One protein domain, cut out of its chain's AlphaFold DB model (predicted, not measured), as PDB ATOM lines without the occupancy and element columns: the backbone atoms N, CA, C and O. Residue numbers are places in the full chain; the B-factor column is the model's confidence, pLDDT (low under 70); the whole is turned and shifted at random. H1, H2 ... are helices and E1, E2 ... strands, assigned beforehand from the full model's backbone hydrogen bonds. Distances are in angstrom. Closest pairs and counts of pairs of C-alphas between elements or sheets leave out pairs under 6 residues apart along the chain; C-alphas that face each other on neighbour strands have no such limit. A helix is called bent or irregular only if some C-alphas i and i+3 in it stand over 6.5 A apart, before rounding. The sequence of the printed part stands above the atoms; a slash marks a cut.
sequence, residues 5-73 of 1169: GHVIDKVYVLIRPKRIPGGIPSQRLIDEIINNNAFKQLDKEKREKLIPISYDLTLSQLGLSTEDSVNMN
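What this domain is: This is residues 5 to 73 of the 1169 residues of the protein "Cyclin-dependent kinase inhibitor far1" of Rhizopus stolonifer (UniProt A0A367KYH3). Two short parallel strands, E1 and E2, lie side by side in the middle of a flat, open layout, with H1 packed on one side of the pair and H4 more loosely on the other. H2 lies just before the start of E2, and H3 beyond its end. The printed part has 69 residues, with four named helices and two named strands that follow each other along the chain as E1 H1 H2 E2 H3 H4; the class is mixed, helices and strands, and helices hold 27 and strands 10 of the 69 printed residues. It is only just compact, close to loose, with a radius of gyration of the C-alphas of 13.1 A and spans of 37 by 30 by 15 A.

How they stand to each other: Begin at E1, residues 11 to 15, and E2, residues 50 to 54, parallel neighbours at 33 degrees. N 13 and O 51 are within hydrogen-bond range at 2.8 A, as are N 53 and O 13 at 2.9 A. Between these strands come H1, residues 25 to 34, and H2, residues 44 to 48, a strand-helix-strand unit, helices joining two parallel strands, with a right-handed crossover. The closest C-alphas of H1 and E2 are those of Ser 26 and Pro 52, 5.3 A apart. H1 and H2 are close but not clearly touching, Ile 34 and Arg 47 being closest with C-alphas 7.6 A apart. Look next at H4, residues 66 to 73, whose closest C-alpha to E2 is that of Asp 68, 7.0 A from that of Ile 53. H3, residues 60 to 63, is apart from H1, H2 and H4. In H1 and H2 every O i to N i+4 pair is within hydrogen-bond range, in H4 3 of 4, and H3 is too short for one.

Where its parts are: Find C-alpha 11 at (101.243, 110.579, 34.915); E1 runs 12.4 A from there. E2 spans 13.1 A. H1 spans 12.5 A and is neither bent nor irregular, but only just: C-alphas 31 and 34 are 6.2 A apart. H4 runs 11.3 A to C-alpha 73 at (98.612, 119.325, 43.991).

The domain as a whole: The C-alphas of Val 7 and Pro 21 are the two farthest apart, 37.4 A. The printed part has no cut and no long link. Its mean pLDDT is 70.4, with 31 residues under 70, among them residues 17 to 24 and 35 to 42.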
ATOM      1  N   GLY A   5     104.720 113.097  24.536       52.97
ATOM      2  CA  GLY A   5     105.465 112.427  25.604       52.97
ATOM      3  C   GLY A   5     106.721 113.149  26.115       52.97
ATOM      4  O   GLY A   5     107.125 112.865  27.240       52.97
ATOM      5  N   HIS A   6     107.320 114.078  25.356       56.78
ATOM      6  CA  HIS A   6     108.433 114.904  25.861       56.78
ATOM      7  C   HIS A   6     107.970 116.078  26.737       56.78
ATOM      8  O   HIS A   6     108.763 116.587  27.516       56.78
ATOM      9  N   VAL A   7     106.700 116.486  26.631       66.94
ATOM     10  CA  VAL A   7     106.118 117.624  27.368       66.94
ATOM     11  C   VAL A   7     105.453 117.175  28.676       66.94
ATOM     12  O   VAL A   7     105.283 117.970  29.593       66.94
ATOM     13  N   ILE A   8     105.073 115.897  28.779       74.69
ATOM     14  CA  ILE A   8     104.446 115.332  29.981       74.69
ATOM     15  C   ILE A   8     105.528 114.926  30.981       74.69
ATOM     16  O   ILE A   8     106.351 114.060  30.675       74.69
ATOM     17  N   ASP A   9     105.486 115.514  32.176       80.75
ATOM     18  CA  ASP A   9     106.466 115.266  33.238       80.75
ATOM     19  C   ASP A   9     106.110 114.015  34.066       80.75
ATOM     20  O   ASP A   9     106.914 113.092  34.193       80.75
ATOM     21  N   LYS A  10     104.862 113.919  34.553       85.19
ATOM     22  CA  LYS A  10     104.355 112.798  35.368       85.19
ATOM     23  C   LYS A  10     102.929 112.409  34.975       85.19
ATOM     24  O   LYS A  10     102.125 113.265  34.611       85.19
ATOM     25  N   VAL A  11     102.598 111.123  35.097       86.69
ATOM     26  CA  VAL A  11     101.243 110.579  34.915       86.69
ATOM     27  C   VAL A  11     100.859 109.777  36.155       86.69
ATOM     28  O   VAL A  11     101.363 108.677  36.384       86.69
ATOM     29  N   TYR A  12      99.943 110.323  36.950       85.75
ATOM     30  CA  TYR A  12      99.422 109.657  38.141       85.75
ATOM     31  C   TYR A  12      98.300 108.683  37.761       85.75
ATOM     32  O   TYR A  12      97.279 109.084  37.200       85.75
ATOM     33  N   VAL A  13      98.482 107.396  38.065       85.62
ATOM     34  CA  VAL A  13      97.516 106.332  37.761       85.62
ATOM     35  C   VAL A  13      96.825 105.896  39.049       85.62
ATOM     36  O   VAL A  13      97.395 105.176  39.869       85.62
ATOM     37  N   LEU A  14      95.576 106.329  39.208       80.00
ATOM     38  CA  LEU A  14      94.716 105.962  40.333       80.00
ATOM     39  C   LEU A  14      94.227 104.514  40.170       80.00
ATOM     40  O   LEU A  14      93.441 104.223  39.266       80.00
ATOM     41  N   ILE A  15      94.679 103.601  41.035       77.31
ATOM     42  CA  ILE A  15      94.359 102.171  40.940       77.31
ATOM     43  C   ILE A  15      93.975 101.573  42.300       77.31
ATOM     44  O   ILE A  15      94.561 101.877  43.338       77.31
ATOM     45  N   ARG A  16      92.975 100.681  42.297       74.81
ATOM     46  CA  ARG A  16      92.559  99.945  43.500       74.81
ATOM     47  C   ARG A  16      93.597  98.865  43.855       74.81
ATOM     48  O   ARG A  16      94.030  98.149  42.957       74.81
ATOM     49  N   PRO A  17      93.926  98.622  45.132       66.00
ATOM     50  CA  PRO A  17      94.940  97.627  45.514       66.00
ATOM     51  C   PRO A  17      94.541  96.137  45.340       66.00
ATOM     52  O   PRO A  17      95.397  95.261  45.421       66.00
ATOM     53  N   LYS A  18      93.265  95.784  45.097       62.16
ATOM     54  CA  LYS A  18      92.794  94.377  45.172       62.16
ATOM     55  C   LYS A  18      92.907  93.528  43.886       62.16
ATOM     56  O   LYS A  18      92.295  93.861  42.874       62.16
ATOM     57  N   ARG A  19      93.506  92.332  44.061       47.06
ATOM     58  CA  ARG A  19      92.950  90.978  43.749       47.06
ATOM     59  C   ARG A  19      93.420  89.905  44.768       47.06
ATOM     60  O   ARG A  19      92.799  88.854  44.876       47.06
ATOM     61  N   ILE A  20      94.454  90.206  45.569       45.97
ATOM     62  CA  ILE A  20      94.971  89.417  46.708       45.97
ATOM     63  C   ILE A  20      94.907  90.300  47.979       45.97
ATOM     64  O   ILE A  20      95.125  91.510  47.862       45.97
ATOM     65  N   PRO A  21      94.597  89.769  49.180       41.25
ATOM     66  CA  PRO A  21      94.647  90.551  50.420       41.25
ATOM     67  C   PRO A  21      96.069  91.092  50.673       41.25
ATOM     68  O   PRO A  21      97.004  90.306  50.761       41.25
ATOM     69  N   GLY A  22      96.233  92.418  50.780       53.34
ATOM     70  CA  GLY A  22      97.516  93.068  51.114       53.34
ATOM     71  C   GLY A  22      98.409  93.513  49.940       53.34
ATOM     72  O   GLY A  22      99.564  93.852  50.172       53.34
ATOM     73  N   GLY A  23      97.918  93.518  48.694       59.66
ATOM     74  CA  GLY A  23      98.700  93.955  47.524       59.66
ATOM     75  C   GLY A  23      98.966  95.470  47.456       59.66
ATOM     76  O   GLY A  23      98.110  96.275  47.823       59.66
ATOM     77  N   ILE A  24     100.141  95.856  46.943       69.56
ATOM     78  CA  ILE A  24     100.560  97.258  46.755       69.56
ATOM     79  C   ILE A  24     100.094  97.756  45.364       69.56
ATOM     80  O   ILE A  24     100.254  97.024  44.383       69.56
ATOM     81  N   PRO A  25      99.568  98.993  45.221       70.06
ATOM     82  CA  PRO A  25      99.154  99.567  43.931       70.06
ATOM     83  C   PRO A  25     100.230  99.521  42.838       70.06
ATOM     84  O   PRO A  25      99.918  99.296  41.668       70.06
ATOM     85  N   SER A  26     101.500  99.687  43.219       70.00
ATOM     86  CA  SER A  26     102.643  99.608  42.306       70.00
ATOM     87  C   SER A  26     102.806  98.228  41.687       70.00
ATOM     88  O   SER A  26     103.016  98.121  40.482       70.00
ATOM     89  N   GLN A  27     102.622  97.174  42.477       71.19
ATOM     90  CA  GLN A  27     102.693  95.803  41.992       71.19
ATOM     91  C   GLN A  27     101.552  95.498  41.018       71.19
ATOM     92  O   GLN A  27     101.777  94.889  39.979       71.19
ATOM     93  N   ARG A  28     100.347  96.018  41.274       73.69
ATOM     94  CA  ARG A  28      99.213  95.864  40.354       73.69
ATOM     95  C   ARG A  28      99.411  96.613  39.034       73.69
ATOM     96  O   ARG A  28      99.111  96.062  37.979       73.69
ATOM     97  N   LEU A  29      99.919  97.849  39.075       74.75
ATOM     98  CA  LEU A  29     100.278  98.599  37.864       74.75
ATOM     99  C   LEU A  29     101.329  97.831  37.048       74.75
ATOM    100  O   LEU A  29     101.223  97.737  35.823       74.75
ATOM    101  N   ILE A  30     102.314  97.249  37.737       69.81
ATOM    102  CA  ILE A  30     103.346  96.420  37.120       69.81
ATOM    103  C   ILE A  30     102.726  95.178  36.471       69.81
ATOM    104  O   ILE A  30     102.960  94.943  35.292       69.81
ATOM    105  N   ASP A  31     101.887  94.427  37.178       68.06
ATOM    106  CA  ASP A  31     101.356  93.148  36.700       68.06
ATOM    107  C   ASP A  31     100.268  93.285  35.619       68.06
ATOM    108  O   ASP A  31     100.269  92.529  34.648       68.06
ATOM    109  N   GLU A  32      99.346  94.247  35.745       67.69
ATOM    110  CA  GLU A  32      98.186  94.378  34.844       67.69
ATOM    111  C   GLU A  32      98.459  95.265  33.616       67.69
ATOM    112  O   GLU A  32      97.871  95.042  32.552       67.69
ATOM    113  N   ILE A  33      99.347  96.260  33.746       68.69
ATOM    114  CA  ILE A  33      99.593  97.270  32.705       68.69
ATOM    115  C   ILE A  33     101.013  97.143  32.143       68.69
ATOM    116  O   ILE A  33     101.152  96.971  30.937       68.69
ATOM    117  N   ILE A  34     102.066  97.169  32.969       70.19
ATOM    118  CA  ILE A  34     103.463  97.221  32.476       70.19
ATOM    119  C   ILE A  34     103.957  95.862  31.947       70.19
ATOM    120  O   ILE A  34     104.618  95.805  30.910       70.19
ATOM    121  N   ASN A  35     103.642  94.766  32.638       65.38
ATOM    122  CA  ASN A  35     104.071  93.406  32.290       65.38
ATOM    123  C   ASN A  35     103.170  92.743  31.244       65.38
ATOM    124  O   ASN A  35     103.513  91.686  30.705       65.38
ATOM    125  N   ASN A  36     102.028  93.356  30.933       67.56
ATOM    126  CA  ASN A  36     101.142  92.885  29.884       67.56
ATOM    127  C   ASN A  36     101.877  92.923  28.536       67.56
ATOM    128  O   ASN A  36     102.458  93.941  28.159       67.56
ATOM    129  N   ASN A  37     101.838  91.810  27.795       59.88
ATOM    130  CA  ASN A  37     102.558  91.645  26.529       59.88
ATOM    131  C   ASN A  37     102.301  92.778  25.528       59.88
ATOM    132  O   ASN A  37     103.198  93.120  24.764       59.88
ATOM    133  N   ALA A  38     101.114  93.382  25.566       63.72
ATOM    134  CA  ALA A  38     100.758  94.492  24.694       63.72
ATOM    135  C   ALA A  38     101.562  95.775  24.977       63.72
ATOM    136  O   ALA A  38     101.885  96.514  24.056       63.72
ATOM    137  N   PHE A  39     101.948  96.026  26.230       67.81
ATOM    138  CA  PHE A  39     102.664  97.241  26.639       67.81
ATOM    139  C   PHE A  39     104.154  96.995  26.927       67.81
ATOM    140  O   PHE A  39     104.877  97.916  27.305       67.81
ATOM    141  N   LYS A  40     104.664  95.780  26.671       62.31
ATOM    142  CA  LYS A  40     106.094  95.439  26.809       62.31
ATOM    143  C   LYS A  40     107.020  96.263  25.914       62.31
ATOM    144  O   LYS A  40     108.207  96.346  26.217       62.31
ATOM    145  N   GLN A  41     106.503  96.861  24.842       57.03
ATOM    146  CA  GLN A  41     107.266  97.713  23.925       57.03
ATOM    147  C   GLN A  41     107.350  99.181  24.381       57.03
ATOM    148  O   GLN A  41     107.997  99.983  23.718       57.03
ATOM    149  N   LEU A  42     106.722  99.560  25.503       67.31
ATOM    150  CA  LEU A  42     106.785 100.938  25.999       67.31
ATOM    151  C   LEU A  42     108.216 101.280  26.451       67.31
ATOM    152  O   LEU A  42     108.786 100.526  27.242       67.31
ATOM    153  N   ASP A  43     108.776 102.407  26.006       72.19
ATOM    154  CA  ASP A  43     110.130 102.843  26.386       72.19
ATOM    155  C   ASP A  43     110.299 102.936  27.908       72.19
ATOM    156  O   ASP A  43     109.385 103.366  28.620       72.19
ATOM    157  N   LYS A  44     111.488 102.585  28.413       72.88
ATOM    158  CA  LYS A  44     111.800 102.625  29.850       72.88
ATOM    159  C   LYS A  44     111.549 104.016  30.451       72.88
ATOM    160  O   LYS A  44     110.873 104.116  31.468       72.88
ATOM    161  N   GLU A  45     111.970 105.071  29.753       73.56
ATOM    162  CA  GLU A  45     111.753 106.470  30.152       73.56
ATOM    163  C   GLU A  45     110.267 106.828  30.308       73.56
ATOM    164  O   GLU A  45     109.894 107.594  31.189       73.56
ATOM    165  N   LYS A  46     109.383 106.263  29.474       74.94
ATOM    166  CA  LYS A  46     107.934 106.514  29.556       74.94
ATOM    167  C   LYS A  46     107.286 105.748  30.707       74.94
ATOM    168  O   LYS A  46     106.306 106.229  31.267       74.94
ATOM    169  N   ARG A  47     107.820 104.577  31.074       75.31
ATOM    170  CA  ARG A  47     107.339 103.797  32.230       75.31
ATOM    171  C   ARG A  47     107.659 104.490  33.544       75.31
ATOM    172  O   ARG A  47     106.827 104.475  34.440       75.31
ATOM    173  N   GLU A  48     108.827 105.120  33.634       78.94
ATOM    174  CA  GLU A  48     109.260 105.863  34.825       78.94
ATOM    175  C   GLU A  48     108.373 107.090  35.109       78.94
ATOM    176  O   GLU A  48     108.286 107.535  36.250       78.94
ATOM    177  N   LYS A  49     107.630 107.582  34.106       84.75
ATOM    178  CA  LYS A  49     106.629 108.651  34.269       84.75
ATOM    179  C   LYS A  49     105.302 108.180  34.876       84.75
ATOM    180  O   LYS A  49     104.495 109.028  35.254       84.75
ATOM    181  N   LEU A  50     105.038 106.869  34.946       84.88
ATOM    182  CA  LEU A  50     103.796 106.310  35.495       84.88
ATOM    183  C   LEU A  50     103.921 106.131  37.012       84.88
ATOM    184  O   LEU A  50     104.661 105.271  37.484       84.88
ATOM    185  N   ILE A  51     103.152 106.908  37.775       85.19
ATOM    186  CA  ILE A  51     103.178 106.886  39.240       85.19
ATOM    187  C   ILE A  51     101.871 106.255  39.750       85.19
ATOM    188  O   ILE A  51     100.808 106.867  39.614       85.19
ATOM    189  N   PRO A  52     101.906 105.030  40.308       83.69
ATOM    190  CA  PRO A  52     100.727 104.362  40.849       83.69
ATOM    191  C   PRO A  52     100.312 104.993  42.180       83.69
ATOM    192  O   PRO A  52     101.122 105.073  43.098       83.69
ATOM    193  N   ILE A  53      99.038 105.361  42.309       82.00
ATOM    194  CA  ILE A  53      98.461 105.889  43.550       82.00
ATOM    195  C   ILE A  53      97.285 105.006  43.972       82.00
ATOM    196  O   ILE A  53      96.442 104.633  43.150       82.00
ATOM    197  N   SER A  54      97.231 104.669  45.266       77.12
ATOM    198  CA  SER A  54      96.100 103.939  45.841       77.12
ATOM    199  C   SER A  54      94.842 104.793  45.776       77.12
ATOM    200  O   SER A  54      94.824 105.916  46.270       77.12
ATOM    201  N   TYR A  55      93.783 104.255  45.182       73.62
ATOM    202  CA  TYR A  55      92.529 104.980  45.022       73.62
ATOM    203  C   TYR A  55      91.330 104.060  45.209       73.62
ATOM    204  O   TYR A  55      91.194 103.065  44.495       73.62
ATOM    205  N   ASP A  56      90.439 104.415  46.134       68.88
ATOM    206  CA  ASP A  56      89.164 103.737  46.342       68.88
ATOM    207  C   ASP A  56      88.063 104.746  46.695       68.88
ATOM    208  O   ASP A  56      88.061 105.362  47.759       68.88
ATOM    209  N   LEU A  57      87.092 104.874  45.787       64.06
ATOM    210  CA  LEU A  57      85.920 105.741  45.937       64.06
ATOM    211  C   LEU A  57      85.059 105.392  47.160       64.06
ATOM    212  O   LEU A  57      84.274 106.228  47.596       64.06
ATOM    213  N   THR A  58      85.171 104.168  47.682       61.78
ATOM    214  CA  THR A  58      84.384 103.699  48.832       61.78
ATOM    215  C   THR A  58      84.989 104.091  50.183       61.78
ATOM    216  O   THR A  58      84.319 103.964  51.206       61.78
ATOM    217  N   LEU A  59      86.232 104.586  50.204       66.38
ATOM    218  CA  LEU A  59      86.942 104.975  51.422       66.38
ATOM    219  C   LEU A  59      86.917 106.497  51.640       66.38
ATOM    220  O   LEU A  59      86.895 107.290  50.695       66.38
ATOM    221  N   SER A  60      86.965 106.925  52.907       64.44
ATOM    222  CA  SER A  60      87.112 108.343  53.267       64.44
ATOM    223  C   SER A  60      88.374 108.937  52.634       64.44
ATOM    224  O   SER A  60      89.404 108.269  52.583       64.44
ATOM    225  N   GLN A  61      88.299 110.188  52.165       61.66
ATOM    226  CA  GLN A  61      89.388 110.857  51.429       61.66
ATOM    227  C   GLN A  61      89.839 110.102  50.158       61.66
ATOM    228  O   GLN A  61      90.986 110.223  49.739       61.66
ATOM    229  N   LEU A  62      88.943 109.324  49.529       65.62
ATOM    230  CA  LEU A  62      89.214 108.538  48.311       65.62
ATOM    231  C   LEU A  62      90.294 107.452  48.498       65.62
ATOM    232  O   LEU A  62      90.840 106.939  47.519       65.62
ATOM    233  N   GLY A  63      90.618 107.111  49.753       67.50
ATOM    234  CA  GLY A  63      91.686 106.169  50.090       67.50
ATOM    235  C   GLY A  63      93.103 106.689  49.814       67.50
ATOM    236  O   GLY A  63      94.023 105.874  49.741       67.50
ATOM    237  N   LEU A  64      93.272 108.007  49.642       74.00
ATOM    238  CA  LEU A  64      94.560 108.659  49.390       74.00
ATOM    239  C   LEU A  64      95.366 108.823  50.686       74.00
ATOM    240  O   LEU A  64      94.811 109.141  51.737       74.00
ATOM    241  N   SER A  65      96.688 108.657  50.601       75.38
ATOM    242  CA  SER A  65      97.590 109.028  51.693       75.38
ATOM    243  C   SER A  65      97.803 110.547  51.739       75.38
ATOM    244  O   SER A  65      97.625 111.253  50.741       75.38
ATOM    245  N   THR A  66      98.218 111.075  52.893       75.06
ATOM    246  CA  THR A  66      98.554 112.502  53.033       75.06
ATOM    247  C   THR A  66      99.696 112.913  52.102       75.06
ATOM    248  O   THR A  66      99.658 114.008  51.549       75.06
ATOM    249  N   GLU A  67     100.668 112.031  51.868       76.12
ATOM    250  CA  GLU A  67     101.787 112.266  50.944       76.12
ATOM    251  C   GLU A  67     101.320 112.299  49.481       76.12
ATOM    252  O   GLU A  67     101.654 113.230  48.748       76.12
ATOM    253  N   ASP A  68     100.476 111.346  49.071       77.62
ATOM    254  CA  ASP A  68      99.906 111.311  47.717       77.62
ATOM    255  C   ASP A  68      99.037 112.542  47.441       77.62
ATOM    256  O   ASP A  68      99.096 113.110  46.351       77.62
ATOM    257  N   SER A  69      98.280 113.012  48.441       73.12
ATOM    258  CA  SER A  69      97.459 114.220  48.313       73.12
ATOM    259  C   SER A  69      98.294 115.477  48.042       73.12
ATOM    260  O   SER A  69      97.900 116.311  47.231       73.12
ATOM    261  N   VAL A  70      99.477 115.586  48.661       76.06
ATOM    262  CA  VAL A  70     100.404 116.707  48.446       76.06
ATOM    263  C   VAL A  70     101.070 116.595  47.074       76.06
ATOM    264  O   VAL A  70     101.168 117.595  46.365       76.06
ATOM    265  N   ASN A  71     101.460 115.385  46.664       73.88
ATOM    266  CA  ASN A  71     102.054 115.123  45.349       73.88
ATOM    267  C   ASN A  71     101.079 115.391  44.188       73.88
ATOM    268  O   ASN A  71     101.500 115.783  43.099       73.88
ATOM    269  N   MET A  72      99.774 115.219  44.420       75.06
ATOM    270  CA  MET A  72      98.722 115.491  43.438       75.06
ATOM    271  C   MET A  72      98.338 116.976  43.311       75.06
ATOM    272  O   MET A  72      97.555 117.310  42.422       75.06
ATOM    273  N   ASN A  73      98.893 117.885  44.122       74.62
ATOM    274  CA  ASN A  73      98.612 119.325  43.991       74.62
ATOM    275  C   ASN A  73      99.105 119.926  42.659       74.62
ATOM    276  O   ASN A  73      98.620 120.977  42.254       74.62
TER     277      ASN A  73